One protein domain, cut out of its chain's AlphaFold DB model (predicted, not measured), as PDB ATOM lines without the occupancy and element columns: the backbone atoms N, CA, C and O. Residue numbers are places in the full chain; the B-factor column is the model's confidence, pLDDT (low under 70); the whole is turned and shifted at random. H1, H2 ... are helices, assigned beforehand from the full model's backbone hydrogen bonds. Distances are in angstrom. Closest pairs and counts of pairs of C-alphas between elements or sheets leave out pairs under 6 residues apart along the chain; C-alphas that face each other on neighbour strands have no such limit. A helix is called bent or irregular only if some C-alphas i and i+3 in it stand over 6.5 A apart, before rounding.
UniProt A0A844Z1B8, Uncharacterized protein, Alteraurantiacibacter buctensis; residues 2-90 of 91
ATOM      1  N   LYS A   2      21.132  -5.153   8.732       73.56
ATOM      2  CA  LYS A   2      21.039  -6.090   9.876       73.56
ATOM      3  C   LYS A   2      20.562  -5.439  11.187       73.56
ATOM      4  O   LYS A   2      19.663  -5.968  11.821       73.56
ATOM      5  N   ALA A   3      21.081  -4.257  11.533       82.88
ATOM      6  CA  ALA A   3      20.654  -3.528  12.734       82.88
ATOM      7  C   ALA A   3      19.165  -3.130  12.706       82.88
ATOM      8  O   ALA A   3      18.456  -3.339  13.679       82.88
ATOM      9  N   ARG A   4      18.662  -2.634  11.566       88.69
ATOM     10  CA  ARG A   4      17.246  -2.245  11.410       88.69
ATOM     11  C   ARG A   4      16.305  -3.455  11.451       88.69
ATOM     12  O   ARG A   4      15.225  -3.372  12.030       88.69
ATOM     13  N   LEU A   5      16.733  -4.576  10.865       88.56
ATOM     14  CA  LEU A   5      16.036  -5.864  10.957       88.56
ATOM     15  C   LEU A   5      15.967  -6.356  12.406       88.56
ATOM     16  O   LEU A   5      14.894  -6.739  12.854       88.56
ATOM     17  N   ALA A   6      17.073  -6.277  13.150       88.81
ATOM     18  CA  ALA A   6      17.111  -6.657  14.560       88.81
ATOM     19  C   ALA A   6      16.172  -5.788  15.414       88.81
ATOM     20  O   ALA A   6      15.401  -6.326  16.202       88.81
ATOM     21  N   THR A   7      16.162  -4.465  15.209       90.81
ATOM     22  CA  THR A   7      15.220  -3.562  15.894       90.81
ATOM     23  C   THR A   7      13.767  -3.912  15.581       90.81
ATOM     24  O   THR A   7      12.940  -3.962  16.486       90.81
ATOM     25  N   SER A   8      13.457  -4.193  14.314       91.44
ATOM     26  CA  SER A   8      12.095  -4.551  13.896       91.44
ATOM     27  C   SER A   8      11.656  -5.892  14.489       91.44
ATOM     28  O   SER A   8      10.543  -6.010  14.992       91.44
ATOM     29  N   ALA A   9      12.544  -6.889  14.494       91.38
ATOM     30  CA  ALA A   9      12.292  -8.183  15.121       91.38
ATOM     31  C   ALA A   9      12.073  -8.048  16.635       91.38
ATOM     32  O   ALA A   9      11.123  -8.614  17.167       91.38
ATOM     33  N   MET A  10      12.892  -7.243  17.320       89.81
ATOM     34  CA  MET A  10      12.725  -6.970  18.749       89.81
ATOM     35  C   MET A  10      11.381  -6.292  19.039       89.81
ATOM     36  O   MET A  10      10.678  -6.691  19.963       89.81
ATOM     37  N   ALA A  11      10.982  -5.311  18.225       89.50
ATOM     38  CA  ALA A  11       9.687  -4.650  18.363       89.50
ATOM     39  C   ALA A  11       8.511  -5.628  18.188       89.50
ATOM     40  O   ALA A  11       7.540  -5.554  18.939       89.50
ATOM     41  N   LEU A  12       8.609  -6.576  17.249       92.69
ATOM     42  CA  LEU A  12       7.603  -7.629  17.071       92.69
ATOM     43  C   LEU A  12       7.531  -8.572  18.277       92.69
ATOM     44  O   LEU A  12       6.433  -8.927  18.700       92.69
ATOM     45  N   LEU A  13       8.676  -8.947  18.856       89.94
ATOM     46  CA  LEU A  13       8.718  -9.770  20.068       89.94
ATOM     47  C   LEU A  13       8.076  -9.052  21.261       89.94
ATOM     48  O   LEU A  13       7.287  -9.655  21.982       89.94
ATOM     49  N   ILE A  14       8.351  -7.755  21.425       90.56
ATOM     50  CA  ILE A  14       7.713  -6.917  22.450       90.56
ATOM     51  C   ILE A  14       6.199  -6.849  22.226       90.56
ATOM     52  O   ILE A  14       5.427  -7.039  23.162       90.56
ATOM     53  N   ALA A  15       5.753  -6.608  20.990       90.50
ATOM     54  CA  ALA A  15       4.330  -6.550  20.667       90.50
ATOM     55  C   ALA A  15       3.619  -7.884  20.953       90.50
ATOM     56  O   ALA A  15       2.504  -7.890  21.478       90.50
ATOM     57  N   LEU A  16       4.274  -9.008  20.653       91.56
ATOM     58  CA  LEU A  16       3.763 -10.340  20.955       91.56
ATOM     59  C   LEU A  16       3.656 -10.585  22.467       91.56
ATOM     60  O   LEU A  16       2.634 -11.096  22.918       91.56
ATOM     61  N   ASP A  17       4.659 -10.190  23.252       90.94
ATOM     62  CA  ASP A  17       4.617 -10.274  24.719       90.94
ATOM     63  C   ASP A  17       3.434  -9.465  25.277       90.94
ATOM     64  O   ASP A  17       2.594  -9.998  26.003       90.94
ATOM     65  N   VAL A  18       3.276  -8.211  24.842       92.31
ATOM     66  CA  VAL A  18       2.153  -7.351  25.253       92.31
ATOM     67  C   VAL A  18       0.797  -7.967  24.890       92.31
ATOM     68  O   VAL A  18      -0.148  -7.902  25.688       92.31
ATOM     69  N   LEU A  19       0.680  -8.587  23.711       91.62
ATOM     70  CA  LEU A  19      -0.534  -9.285  23.294       91.62
ATOM     71  C   LEU A  19      -0.828 -10.481  24.207       91.62
ATOM     72  O   LEU A  19      -1.938 -10.589  24.727       91.62
ATOM     73  N   LEU A  20       0.158 -11.351  24.439       90.62
ATOM     74  CA  LEU A  20       0.014 -12.526  25.304       90.62
ATOM     75  C   LEU A  20      -0.310 -12.132  26.748       90.62
ATOM     76  O   LEU A  20      -1.199 -12.721  27.360       90.62
ATOM     77  N   CYS A  21       0.349 -11.094  27.267       91.50
ATOM     78  CA  CYS A  21       0.048 -10.495  28.561       91.50
ATOM     79  C   CYS A  21      -1.417 -10.050  28.620       91.50
ATOM     80  O   CYS A  21      -2.151 -10.431  29.529       91.50
ATOM     81  N   THR A  22      -1.882  -9.307  27.616       91.50
ATOM     82  CA  THR A  22      -3.263  -8.811  27.573       91.50
ATOM     83  C   THR A  22      -4.271  -9.959  27.516       91.50
ATOM     84  O   THR A  22      -5.223  -9.969  28.295       91.50
ATOM     85  N   LEU A  23      -4.037 -10.962  26.664       92.56
ATOM     86  CA  LEU A  23      -4.883 -12.154  26.556       92.56
ATOM     87  C   LEU A  23      -4.943 -12.947  27.865       92.56
ATOM     88  O   LEU A  23      -6.008 -13.434  28.231       92.56
ATOM     89  N   TRP A  24      -3.829 -13.038  28.591       89.50
ATOM     90  CA  TRP A  24      -3.770 -13.675  29.904       89.50
ATOM     91  C   TRP A  24      -4.510 -12.872  30.985       89.50
ATOM     92  O   TRP A  24      -5.184 -13.443  31.844       89.50
ATOM     93  N   LEU A  25      -4.416 -11.540  30.949       91.19
ATOM     94  CA  LEU A  25      -5.044 -10.677  31.948       91.19
ATOM     95  C   LEU A  25      -6.550 -10.530  31.771       91.19
ATOM     96  O   LEU A  25      -7.227 -10.340  32.775       91.19
ATOM     97  N   ILE A  26      -7.091 -10.634  30.555       92.81
ATOM     98  CA  ILE A  26      -8.541 -10.547  30.306       92.81
ATOM     99  C   ILE A  26      -9.346 -11.505  31.206       92.81
ATOM    100  O   ILE A  26     -10.178 -11.016  31.975       92.81
ATOM    101  N   PRO A  27      -9.115 -12.834  31.194       92.94
ATOM    102  CA  PRO A  27      -9.878 -13.749  32.038       92.94
ATOM    103  C   PRO A  27      -9.615 -13.520  33.532       92.94
ATOM    104  O   PRO A  27     -10.539 -13.608  34.337       92.94
ATOM    105  N   LEU A  28      -8.384 -13.162  33.922       91.25
ATOM    106  CA  LEU A  28      -8.068 -12.855  35.321       91.25
ATOM    107  C   LEU A  28      -8.759 -11.578  35.808       91.25
ATOM    108  O   LEU A  28      -9.161 -11.513  36.966       91.25
ATOM    109  N   TYR A  29      -8.903 -10.569  34.952       91.94
ATOM    110  CA  TYR A  29      -9.593  -9.324  35.269       91.94
ATOM    111  C   TYR A  29     -11.092  -9.562  35.435       91.94
ATOM    112  O   TYR A  29     -11.667  -9.128  36.431       91.94
ATOM    113  N   VAL A  30     -11.703 -10.326  34.522       94.12
ATOM    114  CA  VAL A  30     -13.112 -10.741  34.635       94.12
ATOM    115  C   VAL A  30     -13.354 -11.523  35.932       94.12
ATOM    116  O   VAL A  30     -14.375 -11.328  36.582       94.12
ATOM    117  N   ALA A  31     -12.394 -12.349  36.357       92.44
ATOM    118  CA  ALA A  31     -12.454 -13.090  37.617       92.44
ATOM    119  C   ALA A  31     -12.075 -12.267  38.874       92.44
ATOM    120  O   ALA A  31     -12.058 -12.818  39.973       92.44
ATOM    121  N   GLY A  32     -11.722 -10.980  38.747       91.25
ATOM    122  CA  GLY A  32     -11.300 -10.131  39.873       91.25
ATOM    123  C   GLY A  32      -9.914 -10.460  40.450       91.25
ATOM    124  O   GLY A  32      -9.570 -10.027  41.548       91.25
ATOM    125  N   LEU A  33      -9.097 -11.227  39.725       88.50
ATOM    126  CA  LEU A  33      -7.770 -11.695  40.142       88.50
ATOM    127  C   LEU A  33      -6.618 -10.811  39.642       88.50
ATOM    128  O   LEU A  33      -5.478 -10.979  40.092       88.50
ATOM    129  N   ALA A  34      -6.897  -9.897  38.714       89.94
ATOM    130  CA  ALA A  34      -5.938  -8.986  38.098       89.94
ATOM    131  C   ALA A  34      -6.475  -7.546  38.049       89.94
ATOM    132  O   ALA A  34      -7.675  -7.304  38.116       89.94
ATOM    133  N   SER A  35      -5.568  -6.576  37.921       87.12
ATOM    134  CA  SER A  35      -5.893  -5.189  37.595       87.12
ATOM    135  C   SER A  35      -6.336  -5.054  36.136       87.12
ATOM    136  O   SER A  35      -6.074  -5.926  35.310       87.12
ATOM    137  N   ARG A  36      -6.967  -3.919  35.812       88.62
ATOM    138  CA  ARG A  36      -7.377  -3.582  34.444       88.62
ATOM    139  C   ARG A  36      -6.187  -3.708  33.467       88.62
ATOM    140  O   ARG A  36      -5.168  -3.050  33.703       88.62
ATOM    141  N   PRO A  37      -6.314  -4.479  32.371       87.00
ATOM    142  CA  PRO A  37      -5.297  -4.540  31.325       87.00
ATOM    143  C   PRO A  37      -5.140  -3.169  30.659       87.00
ATOM    144  O   PRO A  37      -6.136  -2.544  30.292       87.00
ATOM    145  N   THR A  38      -3.904  -2.686  30.496       87.44
ATOM    146  CA  THR A  38      -3.643  -1.382  29.849       87.44
ATOM    147  C   THR A  38      -3.103  -1.498  28.426       87.44
ATOM    148  O   THR A  38      -2.989  -0.483  27.746       87.44
ATOM    149  N   GLY A  39      -2.731  -2.704  27.982       85.75
ATOM    150  CA  GLY A  39      -2.123  -2.933  26.664       85.75
ATOM    151  C   GLY A  39      -0.719  -2.338  26.506       85.75
ATOM    152  O   GLY A  39      -0.228  -2.212  25.392       85.75
ATOM    153  N   ARG A  40      -0.072  -1.937  27.608       85.94
ATOM    154  CA  ARG A  40       1.288  -1.358  27.623       85.94
ATOM    155  C   ARG A  40       2.257  -2.139  28.513       85.94
ATOM    156  O   ARG A  40       3.340  -1.657  28.814       85.94
ATOM    157  N   GLN A  41       1.831  -3.299  29.005       87.00
ATOM    158  CA  GLN A  41       2.516  -4.056  30.049       87.00
ATOM    159  C   GLN A  41       3.110  -5.328  29.453       87.00
ATOM    160  O   GLN A  41       2.391  -6.091  28.810       87.00
ATOM    161  N   LEU A  42       4.387  -5.580  29.729       91.12
ATOM    162  CA  LEU A  42       5.002  -6.884  29.492       91.12
ATOM    163  C   LEU A  42       4.510  -7.895  30.529       91.12
ATOM    164  O   LEU A  42       4.227  -7.532  31.681       91.12
ATOM    165  N   ILE A  43       4.440  -9.169  30.143       90.38
ATOM    166  CA  ILE A  43       3.976 -10.237  31.029       90.38
ATOM    167  C   ILE A  43       4.886 -10.380  32.249       90.38
ATOM    168  O   ILE A  43       4.399 -10.493  33.374       90.38
ATOM    169  N   SER A  44       6.203 -10.301  32.052       88.75
ATOM    170  CA  SER A  44       7.205 -10.453  33.109       88.75
ATOM    171  C   SER A  44       7.112  -9.329  34.145       88.75
ATOM    172  O   SER A  44       7.062  -9.607  35.345       88.75
ATOM    173  N   GLY A  45       6.986  -8.074  33.701       88.62
ATOM    174  CA  GLY A  45       6.806  -6.916  34.579       88.62
ATOM    175  C   GLY A  45       5.491  -6.971  35.364       88.62
ATOM    176  O   GLY A  45       5.472  -6.767  36.582       88.62
ATOM    177  N   TYR A  46       4.383  -7.330  34.705       91.69
ATOM    178  CA  TYR A  46       3.090  -7.458  35.380       91.69
ATOM    179  C   TYR A  46       3.086  -8.603  36.404       91.69
ATOM    180  O   TYR A  46       2.635  -8.429  37.539       91.69
ATOM    181  N   VAL A  47       3.607  -9.775  36.033       91.94
ATOM    182  CA  VAL A  47       3.700 -10.929  36.936       91.94
ATOM    183  C   VAL A  47       4.638 -10.625  38.102       91.94
ATOM    184  O   VAL A  47       4.313 -10.970  39.237       91.94
ATOM    185  N   GLY A  48       5.741  -9.908  37.870       91.38
ATOM    186  CA  GLY A  48       6.625  -9.404  38.923       91.38
ATOM    187  C   GLY A  48       5.885  -8.537  39.944       91.38
ATOM    188  O   GLY A  48       5.963  -8.801  41.148       91.38
ATOM    189  N   LYS A  49       5.086  -7.571  39.469       91.12
ATOM    190  CA  LYS A  49       4.206  -6.744  40.310       91.12
ATOM    191  C   LYS A  49       3.211  -7.587  41.103       91.12
ATOM    192  O   LYS A  49       3.098  -7.437  42.318       91.12
ATOM    193  N   ALA A  50       2.486  -8.476  40.427       91.19
ATOM    194  CA  ALA A  50       1.461  -9.305  41.051       91.19
ATOM    195  C   ALA A  50       2.059 -10.269  42.093       91.19
ATOM    196  O   ALA A  50       1.455 -10.504  43.140       91.19
ATOM    197  N   ARG A  51       3.275 -10.774  41.851       91.12
ATOM    198  CA  ARG A  51       4.015 -11.622  42.791       91.12
ATOM    199  C   ARG A  51       4.395 -10.857  44.058       91.12
ATOM    200  O   ARG A  51       4.182 -11.383  45.146       91.12
ATOM    201  N   LEU A  52       4.889  -9.620  43.932       88.75
ATOM    202  CA  LEU A  52       5.198  -8.760  45.086       88.75
ATOM    203  C   LEU A  52       3.946  -8.323  45.855       88.75
ATOM    204  O   LEU A  52       3.990  -8.210  47.074       88.75
ATOM    205  N   ASN A  53       2.816  -8.161  45.166       88.81
ATOM    206  CA  ASN A  53       1.520  -7.889  45.790       88.81
ATOM    207  C   ASN A  53       0.856  -9.146  46.400       88.81
ATOM    208  O   ASN A  53      -0.280  -9.077  46.861       88.81
ATOM    209  N   GLY A  54       1.528 -10.303  46.399       88.25
ATOM    210  CA  GLY A  54       1.066 -11.511  47.092       88.25
ATOM    211  C   GLY A  54       0.069 -12.385  46.321       88.25
ATOM    212  O   GLY A  54      -0.459 -13.349  46.884       88.25
ATOM    213  N   HIS A  55      -0.174 -12.126  45.032       90.00
ATOM    214  CA  HIS A  55      -1.093 -12.947  44.242       90.00
ATOM    215  C   HIS A  55      -0.550 -14.375  44.068       90.00
ATOM    216  O   HIS A  55       0.528 -14.602  43.516       90.00
ATOM    217  N   ARG A  56      -1.323 -15.375  44.514       89.56
ATOM    218  CA  ARG A  56      -0.924 -16.795  44.453       89.56
ATOM    219  C   ARG A  56      -0.725 -17.282  43.018       89.56
ATOM    220  O   ARG A  56       0.257 -17.967  42.746       89.56
ATOM    221  N   TRP A  57      -1.605 -16.876  42.102       88.25
ATOM    222  CA  TRP A  57      -1.496 -17.217  40.681       88.25
ATOM    223  C   TRP A  57      -0.195 -16.672  40.067       88.25
ATOM    224  O   TRP A  57       0.434 -17.342  39.251       88.25
ATOM    225  N   ALA A  58       0.266 -15.503  40.524       90.31
ATOM    226  CA  ALA A  58       1.481 -14.863  40.028       90.31
ATOM    227  C   ALA A  58       2.760 -15.567  40.501       90.31
ATOM    228  O   ALA A  58       3.785 -15.486  39.829       90.31
ATOM    229  N   ARG A  59       2.719 -16.302  41.621       89.38
ATOM    230  CA  ARG A  59       3.842 -17.164  42.026       89.38
ATOM    231  C   ARG A  59       4.042 -18.316  41.047       89.38
ATOM    232  O   ARG A  59       5.173 -18.560  40.643       89.38
ATOM    233  N   VAL A  60       2.955 -18.979  40.648       90.75
ATOM    234  CA  VAL A  60       3.008 -20.093  39.688       90.75
ATOM    235  C   VAL A  60       3.403 -19.582  38.305       90.75
ATOM    236  O   VAL A  60       4.375 -20.067  37.736       90.75
ATOM    237  N   ALA A  61       2.719 -18.548  37.801       89.25
ATOM    238  CA  ALA A  61       3.045 -17.946  36.509       89.25
ATOM    239  C   ALA A  61       4.489 -17.417  36.472       89.25
ATOM    240  O   ALA A  61       5.223 -17.680  35.526       89.25
ATOM    241  N   GLY A  62       4.928 -16.738  37.538       89.44
ATOM    242  CA  GLY A  62       6.288 -16.221  37.649       89.44
ATOM    243  C   GLY A  62       7.342 -17.323  37.661       89.44
ATOM    244  O   GLY A  62       8.369 -17.160  37.021       89.44
ATOM    245  N   ALA A  63       7.087 -18.459  38.317       88.75
ATOM    246  CA  ALA A  63       8.009 -19.594  38.298       88.75
ATOM    247  C   ALA A  63       8.163 -20.195  36.891       88.75
ATOM    248  O   ALA A  63       9.274 -20.530  36.493       88.75
ATOM    249  N   VAL A  64       7.067 -20.295  36.128       88.94
ATOM    250  CA  VAL A  64       7.107 -20.771  34.734       88.94
ATOM    251  C   VAL A  64       7.903 -19.806  33.858       88.94
ATOM    252  O   VAL A  64       8.794 -20.238  33.133       88.94
ATOM    253  N   ILE A  65       7.631 -18.502  33.956       88.25
ATOM    254  CA  ILE A  65       8.343 -17.486  33.170       88.25
ATOM    255  C   ILE A  65       9.829 -17.468  33.553       88.25
ATOM    256  O   ILE A  65      10.682 -17.581  32.676       88.25
ATOM    257  N   ASP A  66      10.153 -17.419  34.848       88.88
ATOM    258  CA  ASP A  66      11.537 -17.437  35.338       88.88
ATOM    259  C   ASP A  66      12.286 -18.703  34.861       88.88
ATOM    260  O   ASP A  66      13.457 -18.626  34.498       88.88
ATOM    261  N   TRP A  67      11.621 -19.864  34.792       88.94
ATOM    262  CA  TRP A  67      12.198 -21.120  34.289       88.94
ATOM    263  C   TRP A  67      12.472 -21.109  32.778       88.94
ATOM    264  O   TRP A  67      13.473 -21.684  32.336       88.94
ATOM    265  N   ILE A  68      11.602 -20.472  31.984       87.94
ATOM    266  CA  ILE A  68      11.806 -20.294  30.538       87.94
ATOM    267  C   ILE A  68      13.004 -19.369  30.310       87.94
ATOM    268  O   ILE A  68      13.919 -19.722  29.569       87.94
ATOM    269  N   PHE A  69      13.038 -18.222  30.989       87.50
ATOM    270  CA  PHE A  69      14.125 -17.254  30.852       87.50
ATOM    271  C   PHE A  69      15.467 -17.805  31.344       87.50
ATOM    272  O   PHE A  69      16.484 -17.599  30.685       87.50
ATOM    273  N   ALA A  70      15.471 -18.614  32.408       88.38
ATOM    274  CA  ALA A  70      16.671 -19.320  32.849       88.38
ATOM    275  C   ALA A  70      17.239 -20.260  31.765       88.38
ATOM    276  O   ALA A  70      18.454 -20.343  31.595       88.38
ATOM    277  N   ARG A  71      16.386 -20.936  30.978       88.94
ATOM    278  CA  ARG A  71      16.831 -21.765  29.834       88.94
ATOM    279  C   ARG A  71      17.376 -20.956  28.671       88.94
ATOM    280  O   ARG A  71      18.187 -21.471  27.911       88.94
ATOM    281  N   LEU A  72      16.935 -19.712  28.537       86.31
ATOM    282  CA  LEU A  72      17.431 -18.774  27.536       86.31
ATOM    283  C   LEU A  72      18.722 -18.066  27.987       86.31
ATOM    284  O   LEU A  72      19.222 -17.206  27.267       86.31
ATOM    285  N   GLY A  73      19.276 -18.444  29.145       88.25
ATOM    286  CA  GLY A  73      20.534 -17.920  29.675       88.25
ATOM    287  C   GLY A  73      20.380 -16.683  30.559       88.25
ATOM    288  O   GLY A  73      21.384 -16.059  30.896       88.25
ATOM    289  N   ASP A  74      19.155 -16.316  30.944       88.19
ATOM    290  CA  ASP A  74      18.938 -15.214  31.877       88.19
ATOM    291  C   ASP A  74      19.092 -15.652  33.347       88.19
ATOM    292  O   ASP A  74      18.983 -16.825  33.706       88.19
ATOM    293  N   GLY A  75      19.364 -14.683  34.219       83.50
ATOM    294  CA  GLY A  75      19.526 -14.889  35.654       83.50
ATOM    295  C   GLY A  75      18.213 -15.175  36.401       83.50
ATOM    296  O   GLY A  75      17.118 -14.901  35.897       83.50
ATOM    297  N   PRO A  76      18.303 -15.672  37.649       85.69
ATOM    298  CA  PRO A  76      17.139 -16.030  38.454       85.69
ATOM    299  C   PRO A  76      16.209 -14.837  38.716       85.69
ATOM    300  O   PRO A  76      16.611 -13.670  38.675       85.69
ATOM    301  N   ALA A  77      14.949 -15.151  39.033       85.12
ATOM    302  CA  ALA A  77      13.916 -14.179  39.399       85.12
ATOM    303  C   ALA A  77      13.689 -13.065  38.353       85.12
ATOM    304  O   ALA A  77      13.450 -11.912  38.728       85.12
ATOM    305  N   HIS A  78      13.748 -13.412  37.060       88.50
ATOM    306  CA  HIS A  78      13.552 -12.508  35.920       88.50
ATOM    307  C   HIS A  78      12.375 -11.546  36.124       88.50
ATOM    308  O   HIS A  78      12.562 -10.332  36.099       88.50
ATOM    309  N   CYS A  79      11.179 -12.061  36.432       88.00
ATOM    310  CA  CYS A  79       9.974 -11.235  36.561       88.00
ATOM    311  C   CYS A  79      10.103 -10.156  37.649       88.00
ATOM    312  O   CYS A  79       9.661  -9.022  37.474       88.00
ATOM    313  N   THR A  80      10.712 -10.490  38.793       88.31
ATOM    314  CA  THR A  80      10.915  -9.520  39.879       88.31
ATOM    315  C   THR A  80      11.983  -8.498  39.521       88.31
ATOM    316  O   THR A  80      11.771  -7.320  39.796       88.31
ATOM    317  N   ARG A  81      13.081  -8.915  38.876       89.62
ATOM    318  CA  ARG A  81      14.134  -7.993  38.427       89.62
ATOM    319  C   ARG A  81      13.609  -7.002  37.393       89.62
ATOM    320  O   ARG A  81      13.833  -5.809  37.556       89.62
ATOM    321  N   VAL A  82      12.863  -7.474  36.391       87.94
ATOM    322  CA  VAL A  82      12.234  -6.614  35.373       87.94
ATOM    323  C   VAL A  82      11.309  -5.600  36.030       87.94
ATOM    324  O   VAL A  82      11.450  -4.405  35.807       87.94
ATOM    325  N   TYR A  83      10.423  -6.046  36.922       88.75
ATOM    326  CA  TYR A  83       9.515  -5.123  37.596       88.75
ATOM    327  C   TYR A  83      10.233  -4.095  38.490       88.75
ATOM    328  O   TYR A  83       9.806  -2.944  38.592       88.75
ATOM    329  N   GLN A  84      11.312  -4.496  39.162       87.56
ATOM    330  CA  GLN A  84      12.125  -3.584  39.968       87.56
ATOM    331  C   GLN A  84      12.881  -2.574  39.099       87.56
ATOM    332  O   GLN A  84      12.940  -1.406  39.469       87.56
ATOM    333  N   ALA A  85      13.404  -2.994  37.944       84.25
ATOM    334  CA  ALA A  85      14.022  -2.101  36.968       84.25
ATOM    335  C   ALA A  85      13.004  -1.089  36.413       84.25
ATOM    336  O   ALA A  85      13.271   0.111  36.429       84.25
ATOM    337  N   ASP A  86      11.802  -1.542  36.044       76.56
ATOM    338  CA  ASP A  86      10.710  -0.666  35.594       76.56
ATOM    339  C   ASP A  86      10.311   0.353  36.672       76.56
ATOM    340  O   ASP A  86      10.000   1.501  36.366       76.56
ATOM    341  N   ARG A  87      10.348  -0.037  37.955       71.81
ATOM    342  CA  ARG A  87      10.123   0.884  39.082       71.81
ATOM    343  C   ARG A  87      11.265   1.870  39.311       71.81
ATOM    344  O   ARG A  87      10.995   2.990  39.726       71.81
ATOM    345  N   GLY A  88      12.511   1.451  39.098       59.38
ATOM    346  CA  GLY A  88      13.697   2.297  39.271       59.38
ATOM    347  C   GLY A  88      13.915   3.293  38.132       59.38
ATOM    348  O   GLY A  88      14.642   4.262  38.313       59.38
ATOM    349  N   THR A  89      13.269   3.073  36.984       55.09
ATOM    350  CA  THR A  89      13.295   3.974  35.816       55.09
ATOM    351  C   THR A  89      12.074   4.903  35.777       55.09
ATOM    352  O   THR A  89      11.820   5.547  34.764       55.09
ATOM    353  N   GLY A  90      11.295   4.948  36.864       46.00
ATOM    354  CA  GLY A  90      10.219   5.917  37.018       46.00
ATOM    355  C   GLY A  90      10.794   7.328  37.072       46.00
ATOM    356  O   GLY A  90      11.518   7.654  38.011       46.00
TER     357      GLY A  90
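This is residues 2 to 90 of the 91 residues of an uncharacterized protein of Alteraurantiacibacter buctensis (UniProt A0A844Z1B8). One long helix, H1, runs past a small cluster of three shorter, crossed helices, in which H2 has H3 and H4 packed on it. Residues 2 to 13 of H1 stick out from this body, and beyond the other end of H1 the long link, residues 31 to 42, folds back to H2. The printed part has 89 residues with four named helices, H1, H2, H3 and H4 in chain order, no named strand, and the class all helix. It is compact, with a radius of gyration of the C-alphas of 13.6 A, and elongated, spanning 44 by 27 by 26 A.

H1, residues 2 to 30, is 42.4 A long, from C-alpha 2 at (21.039, -6.090, 9.876) to C-alpha 30 at (-13.112, -10.741, 34.635). It is neither bent nor irregular, but only just: C-alphas 24 and 27 are 6.5 A apart. H2 is residues 43 to 52, 14.2 A; H3 is residues 56 to 71, 23.5 A; H4 is residues 78 to 88, 15.2 A, ending with C-alpha 88 at (13.697, 2.297, 39.271).

H1 touches H2 with residues 17 to 21 alone, the closest C-alphas being those of Cys 21 and Ile 43, 4.6 A apart. They run the same way at a steep tilt of 47 degrees. H2 is the hub, touching the three other helices. H3 touches H2 with residues 58 to 65 alone, closest at the C-alphas of Arg 51 and Ala 58, 5.0 A, at a steep tilt of 48 degrees, opposite ways. H4 touches H2, closest at the C-alphas of Gly 48 and Thr 80, 4.4 A, about perpendicular at 84 degrees. H3 touches H4 with residues 62 to 69 alone, closest at the C-alphas of Asp 66 and His 78, 5.4 A, about perpendicular at 77 degrees. H1 is apart from H3 and H4. Every O i to N i+4 pair is within hydrogen-bond range in H2 and H4, against 23 of 25 in H1 and 11 of 12 in H3.

The two C-alphas farthest apart are those of Lys 2 and Gly 32, 44.3 A. The printed part has no cut. The link H1 to H2 is long, H2 to H3 tight, H3 to H4 short. Mean pLDDT of the printed part is 87.7, and residues 88 to 90 are under 70.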